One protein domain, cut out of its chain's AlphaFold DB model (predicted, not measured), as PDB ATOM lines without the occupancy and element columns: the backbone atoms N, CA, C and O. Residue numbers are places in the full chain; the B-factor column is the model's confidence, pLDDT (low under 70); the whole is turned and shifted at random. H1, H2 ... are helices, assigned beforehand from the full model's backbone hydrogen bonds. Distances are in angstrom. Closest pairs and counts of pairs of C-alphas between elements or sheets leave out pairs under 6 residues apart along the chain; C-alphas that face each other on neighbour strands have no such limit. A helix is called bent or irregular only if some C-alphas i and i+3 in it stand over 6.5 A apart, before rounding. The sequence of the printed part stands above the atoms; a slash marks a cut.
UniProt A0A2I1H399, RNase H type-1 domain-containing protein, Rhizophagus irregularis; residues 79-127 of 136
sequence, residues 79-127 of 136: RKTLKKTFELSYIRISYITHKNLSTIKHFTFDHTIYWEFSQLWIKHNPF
ATOM      1  N   ARG A  79     100.875 103.773 100.286       67.06
ATOM      2  CA  ARG A  79     100.311 104.359 101.503       67.06
ATOM      3  C   ARG A  79     100.793 103.607 102.732       67.06
ATOM      4  O   ARG A  79     101.115 104.230 103.736       67.06
ATOM      5  N   LYS A  80     100.854 102.275 102.664       68.81
ATOM      6  CA  LYS A  80     101.339 101.439 103.770       68.81
ATOM      7  C   LYS A  80     102.843 101.576 103.952       68.81
ATOM      8  O   LYS A  80     103.298 101.667 105.090       68.81
ATOM      9  N   THR A  81     103.594 101.624 102.853       64.88
ATOM     10  CA  THR A  81     105.036 101.874 102.879       64.88
ATOM     11  C   THR A  81     105.327 103.230 103.507       64.88
ATOM     12  O   THR A  81     106.034 103.293 104.508       64.88
ATOM     13  N   LEU A  82     104.732 104.300 102.975       68.81
ATOM     14  CA  LEU A  82     104.927 105.651 103.482       68.81
ATOM     15  C   LEU A  82     104.471 105.762 104.927       68.81
ATOM     16  O   LEU A  82     105.215 106.303 105.727       68.81
ATOM     17  N   LYS A  83     103.314 105.204 105.301       75.06
ATOM     18  CA  LYS A  83     102.849 105.215 106.693       75.06
ATOM     19  C   LYS A  83     103.880 104.595 107.637       75.06
ATOM     20  O   LYS A  83     104.224 105.225 108.627       75.06
ATOM     21  N   LYS A  84     104.429 103.421 107.306       68.88
ATOM     22  CA  LYS A  84     105.464 102.778 108.126       68.88
ATOM     23  C   LYS A  84     106.748 103.609 108.181       68.88
ATOM     24  O   LYS A  84     107.327 103.761 109.252       68.88
ATOM     25  N   THR A  85     107.182 104.172 107.055       66.06
ATOM     26  CA  THR A  85     108.354 105.059 107.003       66.06
ATOM     27  C   THR A  85     108.133 106.326 107.827       66.06
ATOM     28  O   THR A  85     109.011 106.711 108.595       66.06
ATOM     29  N   PHE A  86     106.954 106.941 107.733       72.44
ATOM     30  CA  PHE A  86     106.572 108.108 108.518       72.44
ATOM     31  C   PHE A  86     106.514 107.777 110.005       72.44
ATOM     32  O   PHE A  86     107.139 108.488 110.779       72.44
ATOM     33  N   GLU A  87     105.868 106.684 110.406       73.06
ATOM     34  CA  GLU A  87     105.829 106.218 111.798       73.06
ATOM     35  C   GLU A  87     107.237 105.977 112.359       73.06
ATOM     36  O   GLU A  87     107.556 106.455 113.444       73.06
ATOM     37  N   LEU A  88     108.118 105.313 111.604       66.81
ATOM     38  CA  LEU A  88     109.512 105.095 112.006       66.81
ATOM     39  C   LEU A  88     110.297 106.407 112.096       66.81
ATOM     40  O   LEU A  88     111.055 106.613 113.042       66.81
ATOM     41  N   SER A  89     110.115 107.306 111.127       64.56
ATOM     42  CA  SER A  89     110.771 108.614 111.118       64.56
ATOM     43  C   SER A  89     110.287 109.498 112.265       64.56
ATOM     44  O   SER A  89     111.109 110.132 112.921       64.56
ATOM     45  N   TYR A  90     108.987 109.466 112.567       71.38
ATOM     46  CA  TYR A  90     108.383 110.139 113.702       71.38
ATOM     47  C   TYR A  90     108.975 109.590 114.990       71.38
ATOM     48  O   TYR A  90     109.559 110.367 115.724       71.38
ATOM     49  N   ILE A  91     108.975 108.269 115.208       65.56
ATOM     50  CA  ILE A  91     109.576 107.663 116.405       65.56
ATOM     51  C   ILE A  91     111.056 108.048 116.552       65.56
ATOM     52  O   ILE A  91     111.515 108.399 117.644       65.56
ATOM     53  N   ARG A  92     111.809 108.029 115.445       62.38
ATOM     54  CA  ARG A  92     113.217 108.437 115.416       62.38
ATOM     55  C   ARG A  92     113.395 109.900 115.828       62.38
ATOM     56  O   ARG A  92     114.301 110.190 116.604       62.38
ATOM     57  N   ILE A  93     112.552 110.798 115.318       66.56
ATOM     58  CA  ILE A  93     112.639 112.246 115.557       66.56
ATOM     59  C   ILE A  93     112.086 112.634 116.943       66.56
ATOM     60  O   ILE A  93     112.664 113.458 117.651       66.56
ATOM     61  N   SER A  94     110.970 112.046 117.361       65.00
ATOM     62  CA  SER A  94     110.271 112.420 118.590       65.00
ATOM     63  C   SER A  94     110.884 111.778 119.829       65.00
ATOM     64  O   SER A  94     110.943 112.420 120.874       65.00
ATOM     65  N   TYR A  95     111.359 110.533 119.728       63.94
ATOM     66  CA  TYR A  95     111.866 109.790 120.883       63.94
ATOM     67  C   TYR A  95     113.387 109.627 120.843       63.94
ATOM     68  O   TYR A  95     114.051 109.944 121.818       63.94
ATOM     69  N   ILE A  96     113.985 109.208 119.724       63.00
ATOM     70  CA  ILE A  96     115.423 108.859 119.703       63.00
ATOM     71  C   ILE A  96     116.335 110.100 119.618       63.00
ATOM     72  O   ILE A  96     117.440 110.089 120.157       63.00
ATOM     73  N   THR A  97     115.908 111.192 118.974       64.44
ATOM     74  CA  THR A  97     116.686 112.451 118.920       64.44
ATOM     75  C   THR A  97     116.453 113.400 120.090       64.44
ATOM     76  O   THR A  97     117.015 114.496 120.101       64.44
ATOM     77  N   HIS A  98     115.668 113.004 121.092       73.00
ATOM     78  CA  HIS A  98     115.508 113.813 122.292       73.00
ATOM     79  C   HIS A  98     116.854 113.956 123.024       73.00
ATOM     80  O   HIS A  98     117.563 112.969 123.219       73.00
ATOM     81  N   LYS A  99     117.213 115.175 123.461       73.25
ATOM     82  CA  LYS A  99     118.526 115.463 124.077       73.25
ATOM     83  C   LYS A  99     118.839 114.553 125.268       73.25
ATOM     84  O   LYS A  99     119.961 114.088 125.391       73.25
ATOM     85  N   ASN A 100     117.835 114.220 126.081       76.00
ATOM     86  CA  ASN A 100     118.012 113.339 127.247       76.00
ATOM     87  C   ASN A 100     118.335 111.876 126.885       76.00
ATOM     88  O   ASN A 100     118.701 111.101 127.760       76.00
ATOM     89  N   LEU A 101     118.186 111.486 125.616       75.38
ATOM     90  CA  LEU A 101     118.453 110.135 125.121       75.38
ATOM     91  C   LEU A 101     119.707 110.081 124.234       75.38
ATOM     92  O   LEU A 101     119.992 109.042 123.641       75.38
ATOM     93  N   SER A 102     120.496 111.164 124.174       79.38
ATOM     94  CA  SER A 102     121.733 111.231 123.382       79.38
ATOM     95  C   SER A 102     122.744 110.153 123.771       79.38
ATOM     96  O   SER A 102     123.383 109.571 122.899       79.38
ATOM     97  N   THR A 103     122.852 109.849 125.065       81.06
ATOM     98  CA  THR A 103     123.766 108.831 125.593       81.06
ATOM     99  C   THR A 103     123.360 107.426 125.153       81.06
ATOM    100  O   THR A 103     124.178 106.680 124.627       81.06
ATOM    101  N   ILE A 104     122.073 107.080 125.282       79.94
ATOM    102  CA  ILE A 104     121.543 105.790 124.810       79.94
ATOM    103  C   ILE A 104     121.711 105.676 123.294       79.94
ATOM    104  O   ILE A 104     122.109 104.628 122.791       79.94
ATOM    105  N   LYS A 105     121.460 106.768 122.562       79.00
ATOM    106  CA  LYS A 105     121.672 106.833 121.116       79.00
ATOM    107  C   LYS A 105     123.132 106.537 120.753       79.00
ATOM    108  O   LYS A 105     123.362 105.718 119.873       79.00
ATOM    109  N   HIS A 106     124.097 107.147 121.439       83.38
ATOM    110  CA  HIS A 106     125.526 106.901 121.218       83.38
ATOM    111  C   HIS A 106     125.887 105.427 121.441       83.38
ATOM    112  O   HIS A 106     126.361 104.776 120.518       83.38
ATOM    113  N   PHE A 107     125.514 104.857 122.589       83.88
ATOM    114  CA  PHE A 107     125.764 103.442 122.895       83.88
ATOM    115  C   PHE A 107     125.044 102.462 121.959       83.88
ATOM    116  O   PHE A 107     125.488 101.328 121.781       83.88
ATOM    117  N   THR A 108     123.935 102.883 121.348       80.75
ATOM    118  CA  THR A 108     123.258 102.104 120.303       80.75
ATOM    119  C   THR A 108     124.107 102.021 119.043       80.75
ATOM    120  O   THR A 108     124.291 100.932 118.508       80.75
ATOM    121  N   PHE A 109     124.608 103.162 118.559       81.69
ATOM    122  CA  PHE A 109     125.408 103.220 117.335       81.69
ATOM    123  C   PHE A 109     126.802 102.619 117.520       81.69
ATOM    124  O   PHE A 109     127.328 102.009 116.591       81.69
ATOM    125  N   ASP A 110     127.339 102.676 118.733       88.38
ATOM    126  CA  ASP A 110     128.605 102.036 119.094       88.38
ATOM    127  C   ASP A 110     128.443 100.538 119.406       88.38
ATOM    128  O   ASP A 110     129.376  99.894 119.881       88.38
ATOM    129  N   HIS A 111     127.252  99.969 119.165       83.19
ATOM    130  CA  HIS A 111     126.928  98.555 119.396       83.19
ATOM    131  C   HIS A 111     127.226  98.080 120.832       83.19
ATOM    132  O   HIS A 111     127.417  96.894 121.086       83.19
ATOM    133  N   THR A 112     127.244  99.004 121.795       88.81
ATOM    134  CA  THR A 112     127.525  98.727 123.209       88.81
ATOM    135  C   THR A 112     126.302  98.138 123.919       88.81
ATOM    136  O   THR A 112     126.430  97.441 124.923       88.81
ATOM    137  N   ILE A 113     125.098  98.397 123.393       82.88
ATOM    138  CA  ILE A 113     123.843  97.840 123.907       82.88
ATOM    139  C   ILE A 113     123.454  96.603 123.094       82.88
ATOM    140  O   ILE A 113     123.124  96.695 121.911       82.88
ATOM    141  N   TYR A 114     123.388  95.453 123.763       86.88
ATOM    142  CA  TYR A 114     122.792  94.236 123.214       86.88
ATOM    143  C   TYR A 114     121.263  94.293 123.295       86.88
ATOM    144  O   TYR A 114     120.637  93.726 124.194       86.88
ATOM    145  N   TRP A 115     120.652  94.971 122.323       83.44
ATOM    146  CA  TRP A 115     119.205  95.200 122.275       83.44
ATOM    147  C   TRP A 115     118.362  93.928 122.358       83.44
ATOM    148  O   TRP A 115     117.283  93.960 122.951       83.44
ATOM    149  N   GLU A 116     118.864  92.813 121.818       86.12
ATOM    150  CA  GLU A 116     118.171  91.525 121.840       86.12
ATOM    151  C   GLU A 116     117.902  91.019 123.265       86.12
ATOM    152  O   GLU A 116     116.810  90.517 123.531       86.12
ATOM    153  N   PHE A 117     118.842  91.228 124.190       81.06
ATOM    154  CA  PHE A 117     118.689  90.864 125.599       81.06
ATOM    155  C   PHE A 117     118.095  92.005 126.426       81.06
ATOM    156  O   PHE A 117     117.245  91.769 127.285       81.06
ATOM    157  N   SER A 118     118.466  93.258 126.145       83.75
ATOM    158  CA  SER A 118     117.940  94.419 126.873       83.75
ATOM    159  C   SER A 118     116.418  94.545 126.754       83.75
ATOM    160  O   SER A 118     115.759  94.913 127.724       83.75
ATOM    161  N   GLN A 119     115.826  94.183 125.610       83.94
ATOM    162  CA  GLN A 119     114.365  94.174 125.463       83.94
ATOM    163  C   GLN A 119     113.671  93.161 126.387       83.94
ATOM    164  O   GLN A 119     112.535  93.403 126.788       83.94
ATOM    165  N   LEU A 120     114.321  92.034 126.709       83.62
ATOM    166  CA  LEU A 120     113.754  91.015 127.593       83.62
ATOM    167  C   LEU A 120     113.684  91.556 129.016       83.62
ATOM    168  O   LEU A 120     112.659  91.410 129.672       83.62
ATOM    169  N   TRP A 121     114.733  92.263 129.442       79.69
ATOM    170  CA  TRP A 121     114.768  92.954 130.725       79.69
ATOM    171  C   TRP A 121     113.730  94.077 130.815       79.69
ATOM    172  O   TRP A 121     112.977  94.137 131.777       79.69
ATOM    173  N   ILE A 122     113.616  94.926 129.788       77.50
ATOM    174  CA  ILE A 122     112.622  96.017 129.758       77.50
ATOM    175  C   ILE A 122     111.184  95.475 129.811       77.50
ATOM    176  O   ILE A 122     110.303  96.102 130.395       77.50
ATOM    177  N   LYS A 123     110.934  94.314 129.194       78.12
ATOM    178  CA  LYS A 123     109.626  93.642 129.220       78.12
ATOM    179  C   LYS A 123     109.393  92.829 130.492       78.12
ATOM    180  O   LYS A 123     108.260  92.414 130.731       78.12
ATOM    181  N   HIS A 124     110.430  92.577 131.283       79.94
ATOM    182  CA  HIS A 124     110.308  91.845 132.528       79.94
ATOM    183  C   HIS A 124     109.718  92.769 133.595       79.94
ATOM    184  O   HIS A 124     110.396  93.644 134.126       79.94
ATOM    185  N   ASN A 125     108.436  92.571 133.900       72.38
ATOM    186  CA  ASN A 125     107.806  93.176 135.062       72.38
ATOM    187  C   ASN A 125     107.832  92.154 136.210       72.38
ATOM    188  O   ASN A 125     107.088  91.175 136.139       72.38
ATOM    189  N   PRO A 126     108.666  92.340 137.248       70.31
ATOM    190  CA  PRO A 126     108.712  91.426 138.389       70.31
ATOM    191  C   PRO A 126     107.494  91.572 139.318       70.31
ATOM    192  O   PRO A 126     107.396  90.857 140.311       70.31
ATOM    193  N   PHE A 127     106.577  92.499 139.023       72.31
ATOM    194  CA  PHE A 127     105.375  92.751 139.806       72.31
ATOM    195  C   PHE A 127     104.122  92.252 139.078       72.31
ATOM    196  O   PHE A 127     103.958  92.462 137.877       72.31
TER     197      PHE A 127
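This is residues 79 to 127 of the 136 residues of the protein "RNase H type-1 domain-containing protein" of Rhizophagus irregularis (UniProt A0A2I1H399). Three helices make an open, loose frame: the long arm H1 meets H2 at a corner, and H3 follows beyond H2, touching no helix. The printed part has 49 residues with H1, H2 and H3 in that order, no named strand, class all helix. It is loose, radius of gyration of the C-alphas 13.7 A, spanning 39 by 25 by 19 A.

Start with H1, residues 79 to 96, which touches H2, residues 99 to 109, only at the corner by their tight link, and only just: 3 pairs of C-alphas within 8 A, from residues 95 to 96 of H1 alone. The closest C-alphas, of Ile 96 and Lys 105, are 6.7 A apart. H3, residues 115 to 123, is apart from H1, and only just from H2, closest C-alphas 8.2 A. Every O i to N i+4 pair is within hydrogen-bond range in H1, 5 of 7 in H2, 4 of 5 in H3.

Find C-alpha 79 at (100.311, 104.359, 101.503); H1 runs 24.1 A from there. H2 is irregular: C-alphas 100 and 103 are 7.5 A apart. H3 ends at C-alpha 123, (109.626, 93.642, 129.220).

The farthest C-alphas, Arg 79 and Phe 127, are 40.3 A apart. The printed part has no cut. Fifteen residues are under pLDDT 70, among them 91 to 97.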